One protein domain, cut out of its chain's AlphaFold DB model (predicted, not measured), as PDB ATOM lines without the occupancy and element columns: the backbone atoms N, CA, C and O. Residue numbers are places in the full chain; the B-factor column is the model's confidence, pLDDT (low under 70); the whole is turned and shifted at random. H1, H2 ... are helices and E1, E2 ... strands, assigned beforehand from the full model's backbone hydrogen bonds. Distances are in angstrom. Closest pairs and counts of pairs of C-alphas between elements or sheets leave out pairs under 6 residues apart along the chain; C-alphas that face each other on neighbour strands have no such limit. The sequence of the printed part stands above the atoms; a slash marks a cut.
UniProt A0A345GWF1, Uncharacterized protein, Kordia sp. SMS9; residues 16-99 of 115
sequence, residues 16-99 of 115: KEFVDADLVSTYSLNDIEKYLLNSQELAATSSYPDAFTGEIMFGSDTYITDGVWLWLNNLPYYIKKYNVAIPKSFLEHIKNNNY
ATOM      1  N   LYS A  16     124.457 144.817 111.563       96.06
ATOM      2  CA  LYS A  16     123.894 143.989 110.491       96.06
ATOM      3  C   LYS A  16     123.939 144.678 109.130       96.06
ATOM      4  O   LYS A  16     123.920 143.983 108.121       96.06
ATOM      5  N   GLU A  17     124.023 146.008 109.093       96.19
ATOM      6  CA  GLU A  17     124.148 146.786 107.848       96.19
ATOM      7  C   GLU A  17     125.495 146.554 107.153       96.19
ATOM      8  O   GLU A  17     125.615 146.785 105.953       96.19
ATOM      9  N   PHE A  18     126.484 146.051 107.889       96.06
ATOM     10  CA  PHE A  18     127.831 145.792 107.389       96.06
ATOM     11  C   PHE A  18     128.069 144.316 107.066       96.06
ATOM     12  O   PHE A  18     129.188 143.946 106.723       96.06
ATOM     13  N   VAL A  19     127.057 143.452 107.182       97.62
ATOM     14  CA  VAL A  19     127.193 142.037 106.819       97.62
ATOM     15  C   VAL A  19     127.176 141.905 105.299       97.62
ATOM     16  O   VAL A  19     126.136 142.068 104.665       97.62
ATOM     17  N   ASP A  20     128.328 141.567 104.726       97.25
ATOM     18  CA  ASP A  20     128.516 141.385 103.286       97.25
ATOM     19  C   ASP A  20     129.478 140.213 103.043       97.25
ATOM     20  O   ASP A  20     130.701 140.358 102.983       97.25
ATOM     21  N   ALA A  21     128.902 139.013 102.936       96.06
ATOM     22  CA  ALA A  21     129.657 137.784 102.717       96.06
ATOM     23  C   ALA A  21     130.370 137.758 101.359       96.06
ATOM     24  O   ALA A  21     131.452 137.177 101.256       96.06
ATOM     25  N   ASP A  22     129.809 138.409 100.339       95.88
ATOM     26  CA  ASP A  22     130.413 138.458  99.011       95.88
ATOM     27  C   ASP A  22     131.686 139.303  99.053       95.88
ATOM     28  O   ASP A  22     132.735 138.867  98.573       95.88
ATOM     29  N   LEU A  23     131.646 140.468  99.704       93.75
ATOM     30  CA  LEU A  23     132.830 141.302  99.882       93.75
ATOM     31  C   LEU A  23     133.870 140.616 100.777       93.75
ATOM     32  O   LEU A  23     135.044 140.571 100.404       93.75
ATOM     33  N   VAL A  24     133.458 140.023 101.901       95.75
ATOM     34  CA  VAL A  24     134.370 139.294 102.806       95.75
ATOM     35  C   VAL A  24     135.029 138.099 102.112       95.75
ATOM     36  O   VAL A  24     136.201 137.824 102.360       95.75
ATOM     37  N   SER A  25     134.346 137.434 101.175       94.50
ATOM     38  CA  SER A  25     134.936 136.341 100.385       94.50
ATOM     39  C   SER A  25     136.126 136.777  99.515       94.50
ATOM     40  O   SER A  25     136.939 135.944  99.117       94.50
ATOM     41  N   THR A  26     136.270 138.083  99.250       93.94
ATOM     42  CA  THR A  26     137.416 138.650  98.516       93.94
ATOM     43  C   THR A  26     138.651 138.870  99.392       93.94
ATOM     44  O   THR A  26     139.712 139.252  98.886       93.94
ATOM     45  N   TYR A  27     138.528 138.685 100.708       92.62
ATOM     46  CA  TYR A  27     139.599 138.947 101.660       92.62
ATOM     47  C   TYR A  27     140.512 137.730 101.772       92.62
ATOM     48  O   TYR A  27     140.059 136.588 101.800       92.62
ATOM     49  N   SER A  28     141.810 137.969 101.953       93.62
ATOM     50  CA  SER A  28     142.655 136.965 102.594       93.62
ATOM     51  C   SER A  28     142.437 137.071 104.101       93.62
ATOM     52  O   SER A  28     143.039 137.920 104.757       93.62
ATOM     53  N   LEU A  29     141.526 136.260 104.652       92.56
ATOM     54  CA  LEU A  29     141.142 136.357 106.068       92.56
ATOM     55  C   LEU A  29     142.339 136.229 107.013       92.56
ATOM     56  O   LEU A  29     142.399 136.951 107.998       92.56
ATOM     57  N   ASN A  30     143.306 135.370 106.686       93.56
ATOM     58  CA  ASN A  30     144.514 135.210 107.496       93.56
ATOM     59  C   ASN A  30     145.375 136.479 107.500       93.56
ATOM     60  O   ASN A  30     145.887 136.859 108.551       93.56
ATOM     61  N   ASP A  31     145.532 137.136 106.349       94.12
ATOM     62  CA  ASP A  31     146.363 138.339 106.253       94.12
ATOM     63  C   ASP A  31     145.677 139.537 106.921       94.12
ATOM     64  O   ASP A  31     146.330 140.307 107.622       94.12
ATOM     65  N   ILE A  32     144.352 139.655 106.777       94.69
ATOM     66  CA  ILE A  32     143.549 140.665 107.479       94.69
ATOM     67  C   ILE A  32     143.585 140.433 108.990       94.69
ATOM     68  O   ILE A  32     143.880 141.358 109.739       94.69
ATOM     69  N   GLU A  33     143.332 139.206 109.455       92.88
ATOM     70  CA  GLU A  33     143.381 138.856 110.881       92.88
ATOM     71  C   GLU A  33     144.767 139.168 111.459       92.88
ATOM     72  O   GLU A  33     144.872 139.808 112.505       92.88
ATOM     73  N   LYS A  34     145.839 138.814 110.739       92.19
ATOM     74  CA  LYS A  34     147.210 139.135 111.144       92.19
ATOM     75  C   LYS A  34     147.453 140.642 111.208       92.19
ATOM     76  O   LYS A  34     148.034 141.095 112.189       92.19
ATOM     77  N   TYR A  35     147.022 141.414 110.214       94.88
ATOM     78  CA  TYR A  35     147.181 142.869 110.226       94.88
ATOM     79  C   TYR A  35     146.481 143.504 111.432       94.88
ATOM     80  O   TYR A  35     147.098 144.232 112.209       94.88
ATOM     81  N   LEU A  36     145.206 143.164 111.630       94.50
ATOM     82  CA  LEU A  36     144.369 143.753 112.672       94.50
ATOM     83  C   LEU A  36     144.865 143.417 114.084       94.50
ATOM     84  O   LEU A  36     144.805 144.276 114.957       94.50
ATOM     85  N   LEU A  37     145.352 142.191 114.309       90.25
ATOM     86  CA  LEU A  37     145.832 141.739 115.622       90.25
ATOM     87  C   LEU A  37     147.254 142.200 115.963       90.25
ATOM     88  O   LEU A  37     147.611 142.202 117.134       90.25
ATOM     89  N   ASN A  38     148.078 142.543 114.967       90.12
ATOM     90  CA  ASN A  38     149.457 143.002 115.193       90.12
ATOM     91  C   ASN A  38     149.606 144.530 115.106       90.12
ATOM     92  O   ASN A  38     150.723 145.038 115.141       90.12
ATOM     93  N   SER A  39     148.496 145.252 114.962       91.75
ATOM     94  CA  SER A  39     148.471 146.714 115.014       91.75
ATOM     95  C   SER A  39     148.509 147.210 116.465       91.75
ATOM     96  O   SER A  39     148.337 146.435 117.407       91.75
ATOM     97  N   GLN A  40     148.775 148.497 116.667       91.12
ATOM     98  CA  GLN A  40     149.071 149.039 117.990       91.12
ATOM     99  C   GLN A  40     147.813 149.188 118.848       91.12
ATOM    100  O   GLN A  40     146.842 149.820 118.438       91.12
ATOM    101  N   GLU A  41     147.862 148.673 120.074       90.81
ATOM    102  CA  GLU A  41     146.846 148.924 121.096       90.81
ATOM    103  C   GLU A  41     147.045 150.304 121.740       90.81
ATOM    104  O   GLU A  41     148.141 150.641 122.191       90.81
ATOM    105  N   LEU A  42     145.977 151.097 121.816       88.25
ATOM    106  CA  LEU A  42     146.001 152.451 122.372       88.25
ATOM    107  C   LEU A  42     145.396 152.526 123.773       88.25
ATOM    108  O   LEU A  42     145.928 153.194 124.658       88.25
ATOM    109  N   ALA A  43     144.249 151.876 123.967       86.69
ATOM    110  CA  ALA A  43     143.498 151.939 125.214       86.69
ATOM    111  C   ALA A  43     142.576 150.729 125.358       86.69
ATOM    112  O   ALA A  43     141.901 150.348 124.405       86.69
ATOM    113  N   ALA A  44     142.500 150.178 126.567       88.50
ATOM    114  CA  ALA A  44     141.569 149.111 126.914       88.50
ATOM    115  C   ALA A  44     140.357 149.668 127.674       88.50
ATOM    116  O   ALA A  44     140.483 150.574 128.501       88.50
ATOM    117  N   THR A  45     139.187 149.098 127.415       83.88
ATOM    118  CA  THR A  45     137.924 149.393 128.093       83.88
ATOM    119  C   THR A  45     137.249 148.099 128.556       83.88
ATOM    120  O   THR A  45     137.665 146.989 128.222       83.88
ATOM    121  N   SER A  46     136.206 148.227 129.373       83.69
ATOM    122  CA  SER A  46     135.343 147.101 129.733       83.69
ATOM    123  C   SER A  46     134.738 146.457 128.487       83.69
ATOM    124  O   SER A  46     134.372 147.177 127.558       83.69
ATOM    125  N   SER A  47     134.563 145.135 128.503       84.38
ATOM    126  CA  SER A  47     133.875 144.423 127.426       84.38
ATOM    127  C   SER A  47     132.468 144.948 127.181       84.38
ATOM    128  O   SER A  47     131.673 145.111 128.114       84.38
ATOM    129  N   TYR A  48     132.137 145.096 125.909       84.12
ATOM    130  CA  TYR A  48     130.785 145.247 125.418       84.12
ATOM    131  C   TYR A  48     130.167 143.876 125.099       84.12
ATOM    132  O   TYR A  48     130.874 142.892 124.844       84.12
ATOM    133  N   PRO A  49     128.829 143.777 125.117       90.25
ATOM    134  CA  PRO A  49     128.141 142.610 124.587       90.25
ATOM    135  C   PRO A  49     128.444 142.401 123.095       90.25
ATOM    136  O   PRO A  49     128.664 143.357 122.344       90.25
ATOM    137  N   ASP A  50     128.395 141.148 122.648       93.38
ATOM    138  CA  ASP A  50     128.365 140.799 121.230       93.38
ATOM    139  C   ASP A  50     127.116 141.432 120.594       93.38
ATOM    140  O   ASP A  50     125.995 141.235 121.060       93.38
ATOM    141  N   ALA A  51     127.295 142.213 119.532       93.56
ATOM    142  CA  ALA A  51     126.209 142.962 118.910       93.56
ATOM    143  C   ALA A  51     125.175 142.073 118.190       93.56
ATOM    144  O   ALA A  51     124.061 142.519 117.934       93.56
ATOM    145  N   PHE A  52     125.497 140.817 117.866       94.69
ATOM    146  CA  PHE A  52     124.555 139.869 117.264       94.69
ATOM    147  C   PHE A  52     123.808 139.035 118.304       94.69
ATOM    148  O   PHE A  52     122.638 138.718 118.075       94.69
ATOM    149  N   THR A  53     124.453 138.657 119.413       94.50
ATOM    150  CA  THR A  53     123.858 137.747 120.415       94.50
ATOM    151  C   THR A  53     123.436 138.430 121.713       94.50
ATOM    152  O   THR A  53     122.582 137.902 122.422       94.50
ATOM    153  N   GLY A  54     124.013 139.586 122.039       91.81
ATOM    154  CA  GLY A  54     123.851 140.264 123.327       91.81
ATOM    155  C   GLY A  54     124.613 139.602 124.482       91.81
ATOM    156  O   GLY A  54     124.486 140.038 125.625       91.81
ATOM    157  N   GLU A  55     125.396 138.553 124.218       90.88
ATOM    158  CA  GLU A  55     126.193 137.871 125.240       90.88
ATOM    159  C   GLU A  55     127.466 138.663 125.554       90.88
ATOM    160  O   GLU A  55     128.100 139.222 124.661       90.88
ATOM    161  N   ILE A  56     127.872 138.698 126.825       84.00
ATOM    162  CA  ILE A  56     129.113 139.370 127.225       84.00
ATOM    163  C   ILE A  56     130.306 138.615 126.635       84.00
ATOM    164  O   ILE A  56     130.494 137.426 126.901       84.00
ATOM    165  N   MET A  57     131.137 139.321 125.871       80.88
ATOM    166  CA  MET A  57     132.387 138.774 125.355       80.88
ATOM    167  C   MET A  57     133.452 138.755 126.464       80.88
ATOM    168  O   MET A  57     133.664 139.744 127.170       80.88
ATOM    169  N   PHE A  58     134.132 137.618 126.634       70.88
ATOM    170  CA  PHE A  58     135.239 137.496 127.586       70.88
ATOM    171  C   PHE A  58     136.430 138.356 127.149       70.88
ATOM    172  O   PHE A  58     136.860 138.269 126.002       70.88
ATOM    173  N   GLY A  59     137.003 139.117 128.085       80.19
ATOM    174  CA  GLY A  59     138.210 139.916 127.865       80.19
ATOM    175  C   GLY A  59     138.004 141.390 128.193       80.19
ATOM    176  O   GLY A  59     137.311 141.725 129.150       80.19
ATOM    177  N   SER A  60     138.655 142.241 127.412       82.56
ATOM    178  CA  SER A  60     138.467 143.689 127.373       82.56
ATOM    179  C   SER A  60     138.406 144.103 125.910       82.56
ATOM    180  O   SER A  60     139.152 143.556 125.090       82.56
ATOM    181  N   ASP A  61     137.554 145.070 125.584       88.88
ATOM    182  CA  ASP A  61     137.608 145.689 124.266       88.88
ATOM    183  C   ASP A  61     138.753 146.697 124.253       88.88
ATOM    184  O   ASP A  61     138.872 147.537 125.145       88.88
ATOM    185  N   THR A  62     139.617 146.601 123.253       91.62
ATOM    186  CA  THR A  62     140.790 147.469 123.120       91.62
ATOM    187  C   THR A  62     140.698 148.229 121.812       91.62
ATOM    188  O   THR A  62     140.411 147.639 120.772       91.62
ATOM    189  N   TYR A  63     140.948 149.533 121.868       91.25
ATOM    190  CA  TYR A  63     141.112 150.370 120.688       91.25
ATOM    191  C   TYR A  63     142.481 150.107 120.066       91.25
ATOM    192  O   TYR A  63     143.505 150.253 120.735       91.25
ATOM    193  N   ILE A  64     142.481 149.728 118.795       92.88
ATOM    194  CA  ILE A  64     143.655 149.393 117.994       92.88
ATOM    195  C   ILE A  64     143.757 150.377 116.829       92.88
ATOM    196  O   ILE A  64     142.735 150.753 116.252       92.88
ATOM    197  N   THR A  65     144.978 150.772 116.470       92.12
ATOM    198  CA  THR A  65     145.254 151.592 115.289       92.12
ATOM    199  C   THR A  65     146.474 151.112 114.502       92.12
ATOM    200  O   THR A  65     147.438 150.596 115.069       92.12
ATOM    201  N   ASP A  66     146.451 151.335 113.190       90.75
ATOM    202  CA  ASP A  66     147.620 151.317 112.296       90.75
ATOM    203  C   ASP A  66     148.160 152.737 112.026       90.75
ATOM    204  O   ASP A  66     148.908 152.961 111.078       90.75
ATOM    205  N   GLY A  67     147.748 153.720 112.825       87.50
ATOM    206  CA  GLY A  67     148.105 155.125 112.666       87.50
ATOM    207  C   GLY A  67     147.289 155.895 111.626       87.50
ATOM    208  O   GLY A  67     147.471 157.108 111.520       87.50
ATOM    209  N   VAL A  68     146.388 155.233 110.893       89.00
ATOM    210  CA  VAL A  68     145.416 155.873 109.992       89.00
ATOM    211  C   VAL A  68     143.993 155.542 110.424       89.00
ATOM    212  O   VAL A  68     143.184 156.448 110.588       89.00
ATOM    213  N   TRP A  69     143.701 154.265 110.655       92.38
ATOM    214  CA  TRP A  69     142.391 153.760 111.047       92.38
ATOM    215  C   TRP A  69     142.353 153.412 112.534       92.38
ATOM    216  O   TRP A  69     143.359 153.006 113.116       92.38
ATOM    217  N   LEU A  70     141.175 153.521 113.148       90.88
ATOM    218  CA  LEU A  70     140.911 153.072 114.517       90.88
ATOM    219  C   LEU A  70     139.823 151.993 114.539       90.88
ATOM    220  O   LEU A  70     138.756 152.172 113.962       90.88
ATOM    221  N   TRP A  71     140.036 150.888 115.248       93.19
ATOM    222  CA  TRP A  71     139.031 149.832 115.408       93.19
ATOM    223  C   TRP A  71     139.101 149.178 116.787       93.19
ATOM    224  O   TRP A  71     139.993 149.460 117.580       93.19
ATOM    225  N   LEU A  72     138.142 148.302 117.091       92.38
ATOM    226  CA  LEU A  72     138.181 147.469 118.294       92.38
ATOM    227  C   LEU A  72     138.835 146.116 117.999       92.38
ATOM    228  O   LEU A  72     138.623 145.533 116.935       92.38
ATOM    229  N   ASN A  73     139.558 145.570 118.972       92.00
ATOM    230  CA  ASN A  73     140.187 144.242 118.918       92.00
ATOM    231  C   ASN A  73     139.218 143.080 118.616       92.00
ATOM    232  O   ASN A  73     139.655 141.999 118.229       92.00
ATOM    233  N   ASN A  74     137.909 143.296 118.746       92.06
ATOM    234  CA  ASN A  74     136.870 142.338 118.380       92.06
ATOM    235  C   ASN A  74     136.538 142.314 116.868       92.06
ATOM    236  O   ASN A  74     135.864 141.391 116.411       92.06
ATOM    237  N   LEU A  75     137.033 143.260 116.059       94.50
ATOM    238  CA  LEU A  75     136.748 143.336 114.619       94.50
ATOM    239  C   LEU A  75     137.104 142.044 113.843       94.50
ATOM    240  O   LEU A  75     136.254 141.581 113.079       94.50
ATOM    241  N   PRO A  76     138.270 141.389 114.049       94.50
ATOM    242  CA  PRO A  76     138.574 140.108 113.398       94.50
ATOM    243  C   PRO A  76     137.528 139.025 113.683       94.50
ATOM    244  O   PRO A  76     137.167 138.251 112.794       94.50
ATOM    245  N   TYR A  77     136.998 138.995 114.909       93.50
ATOM    246  CA  TYR A  77     135.933 138.075 115.297       93.50
ATOM    247  C   TYR A  77     134.639 138.359 114.521       93.50
ATOM    248  O   TYR A  77     134.037 137.425 113.991       93.50
ATOM    249  N   TYR A  78     134.248 139.628 114.373       95.44
ATOM    250  CA  TYR A  78     133.059 140.008 113.603       95.44
ATOM    251  C   TYR A  78     133.186 139.692 112.107       95.44
ATOM    252  O   TYR A  78     132.238 139.166 111.516       95.44
ATOM    253  N   ILE A  79     134.356 139.933 111.506       96.44
ATOM    254  CA  ILE A  79     134.630 139.571 110.105       96.44
ATOM    255  C   ILE A  79     134.479 138.055 109.927       96.44
ATOM    256  O   ILE A  79     133.734 137.592 109.067       96.44
ATOM    257  N   LYS A  80     135.150 137.268 110.773       95.31
ATOM    258  CA  LYS A  80     135.248 135.809 110.626       95.31
ATOM    259  C   LYS A  80     133.958 135.070 110.967       95.31
ATOM    260  O   LYS A  80     133.633 134.082 110.314       95.31
ATOM    261  N   LYS A  81     133.244 135.505 112.007       95.88
ATOM    262  CA  LYS A  81     132.038 134.821 112.494       95.88
ATOM    263  C   LYS A  81     130.774 135.280 111.776       95.88
ATOM    264  O   LYS A  81     129.901 134.456 111.518       95.88
ATOM    265  N   TYR A  82     130.669 136.574 111.475       96.94
ATOM    266  CA  TYR A  82     129.425 137.180 110.996       96.94
ATOM    267  C   TYR A  82     129.529 137.790 109.596       96.94
ATOM    268  O   TYR A  82     128.536 138.317 109.110       96.94
ATOM    269  N   ASN A  83     130.685 137.699 108.926       97.50
ATOM    270  CA  ASN A  83     130.935 138.337 107.630       97.50
ATOM    271  C   ASN A  83     130.689 139.853 107.652       97.50
ATOM    272  O   ASN A  83     130.216 140.426 106.671       97.50
ATOM    273  N   VAL A  84     131.005 140.506 108.773       97.44
ATOM    274  CA  VAL A  84     131.028 141.970 108.834       97.44
ATOM    275  C   VAL A  84     132.173 142.458 107.954       97.44
ATOM    276  O   VAL A  84     133.334 142.140 108.201       97.44
ATOM    277  N   ALA A  85     131.853 143.203 106.906       97.25
ATOM    278  CA  ALA A  85     132.824 143.756 105.988       97.25
ATOM    279  C   ALA A  85     133.413 145.061 106.528       97.25
ATOM    280  O   ALA A  85     132.708 145.925 107.046       97.25
ATOM    281  N   ILE A  86     134.723 145.223 106.347       95.81
ATOM    282  CA  ILE A  86     135.389 146.516 106.504       95.81
ATOM    283  C   ILE A  86     135.163 147.416 105.276       95.81
ATOM    284  O   ILE A  86     134.963 146.897 104.171       95.81
ATOM    285  N   PRO A  87     135.234 148.752 105.423       94.69
ATOM    286  CA  PRO A  87     135.174 149.673 104.293       94.69
ATOM    287  C   PRO A  87     136.204 149.335 103.208       94.69
ATOM    288  O   PRO A  87     137.341 148.959 103.501       94.69
ATOM    289  N   LYS A  88     135.838 149.520 101.933       93.38
ATOM    290  CA  LYS A  88     136.743 149.234 100.801       93.38
ATOM    291  C   LYS A  88     138.035 150.050 100.860       93.38
ATOM    292  O   LYS A  88     139.094 149.506 100.578       93.38
ATOM    293  N   SER A  89     137.952 151.312 101.279       94.50
ATOM    294  CA  SER A  89     139.118 152.176 101.487       94.50
ATOM    295  C   SER A  89     140.057 151.635 102.566       94.50
ATOM    296  O   SER A  89     141.273 151.685 102.397       94.50
ATOM    297  N   PHE A  90     139.512 151.064 103.645       94.81
ATOM    298  CA  PHE A  90     140.319 150.424 104.680       94.81
ATOM    299  C   PHE A  90     140.990 149.155 104.138       94.81
ATOM    300  O   PHE A  90     142.194 148.974 104.287       94.81
ATOM    301  N   LEU A  91     140.259 148.317 103.401       94.25
ATOM    302  CA  LEU A  91     140.842 147.145 102.743       94.25
ATOM    303  C   LEU A  91     141.976 147.517 101.772       94.25
ATOM    304  O   LEU A  91     143.008 146.846 101.737       94.25
ATOM    305  N   GLU A  92     141.789 148.562 100.968       93.94
ATOM    306  CA  GLU A  92     142.814 149.088 100.062       93.94
ATOM    307  C   GLU A  92     144.031 149.608 100.830       93.94
ATOM    308  O   GLU A  92     145.159 149.325 100.431       93.94
ATOM    309  N   HIS A  93     143.825 150.292 101.957       93.44
ATOM    310  CA  HIS A  93     144.903 150.731 102.843       93.44
ATOM    311  C   HIS A  93     145.742 149.551 103.353       93.44
ATOM    312  O   HIS A  93     146.959 149.532 103.159       93.44
ATOM    313  N   ILE A  94     145.094 148.520 103.908       93.94
ATOM    314  CA  ILE A  94     145.773 147.311 104.401       93.94
ATOM    315  C   ILE A  94     146.582 146.644 103.277       93.94
ATOM    316  O   ILE A  94     147.741 146.265 103.470       93.94
ATOM    317  N   LYS A  95     145.989 146.529 102.082       92.94
ATOM    318  CA  LYS A  95     146.644 145.957 100.895       92.94
ATOM    319  C   LYS A  95     147.860 146.767 100.456       92.94
ATOM    320  O   LYS A  95     148.901 146.179 100.177       92.94
ATOM    321  N   ASN A  96     147.750 148.091 100.422       92.50
ATOM    322  CA  ASN A  96     148.846 148.984 100.041       92.50
ATOM    323  C   ASN A  96     150.008 148.938 101.044       92.50
ATOM    324  O   ASN A  96     151.162 149.090 100.648       92.50
ATOM    325  N   ASN A  97     149.717 148.636 102.311       88.81
ATOM    326  CA  ASN A  97     150.714 148.379 103.350       88.81
ATOM    327  C   ASN A  97     151.239 146.931 103.354       88.81
ATOM    328  O   ASN A  97     151.936 146.524 104.280       88.81
ATOM    329  N   ASN A  98     150.924 146.127 102.332       90.94
ATOM    330  CA  ASN A  98     151.307 144.715 102.223       90.94
ATOM    331  C   ASN A  98     150.899 143.866 103.438       90.94
ATOM    332  O   ASN A  98     151.585 142.897 103.763       90.94
ATOM    333  N   TYR A  99     149.792 144.209 104.106       91.25
ATOM    334  CA  TYR A  99     149.343 143.542 105.335       91.25
ATOM    335  C   TYR A  99     150.382 143.580 106.469       91.25
ATOM    336  O   TYR A  99     150.389 142.714 107.347       91.25
TER     337      TYR A  99
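What this domain is: This is residues 16 to 99 of the 115 residues of an uncharacterized protein of Kordia sp. SMS9 (UniProt A0A345GWF1). A small, twisted antiparallel sheet, E1, E2 and E3, makes one side of the model, and four short helices gather on the other. H2 and H3 pack side by side, H4 crosses near H2, H1 lies at the far end from the sheet, and residues 47 to 59 loop away from the E1 and E2 hairpin. The printed part has 84 residues, with H1, H2, E1, E2, E3, H3 and H4 in chain order, sheet order E1 - E2 - E3, class mixed. It is compact, with a radius of gyration of the C-alphas of 12.7 A and spans of 34 by 28 by 19 A.

How they stand to each other: Start at H1, residues 21 to 24; it is close but not clearly touching H3, residues 75 to 82, the closest C-alphas, Val 24 and Ile 79, being 7.3 A apart. Next, H2, residues 29 to 37, touches H3, closest at the C-alphas of Glu 33 and Pro 76, 5.6 A, opposite ways at a shallow tilt of 34.7 degrees, only just short of steep. E1, residues 40 to 46, E2, residues 60 to 65, and E3, residues 70 to 72, form a meander, each strand the antiparallel neighbour of the one before; H2 only grazes this sheet, with residues 36 to 37. In the hairpin E1 and E2, look at N 42 and O 63, 2.8 A; in the hairpin E2 and E3, at N 64 and O 71, 2.8 A. H4, residues 88 to 96, is close to but not clearly touching H2, about perpendicular at 87 degrees, the closest C-alphas being Tyr 35 and Ile 94, 7.5 A. In H2, H3 and H4 every O i to N i+4 pair is within hydrogen-bond range; H1 is too short for one.

Where its parts are: Find C-alpha 21 at (129.657, 137.784, 102.717), where H1 begins, 4.9 A long; H2 is 11.9 A. E1 runs 18.2 A from C-alpha 40 at (149.071, 149.039, 117.990), E2 16.0 A, E3 7.3 A, H3 10.2 A, and H4 12.1 A to C-alpha 96 at (148.846, 148.984, 100.041).

The domain as a whole: The C-alphas of Glu 55 and Asn 96, the two farthest apart, are 35.7 A apart. The printed part has no cut, the link E1 to E2 is long, and no printed residue is under 70 in pLDDT.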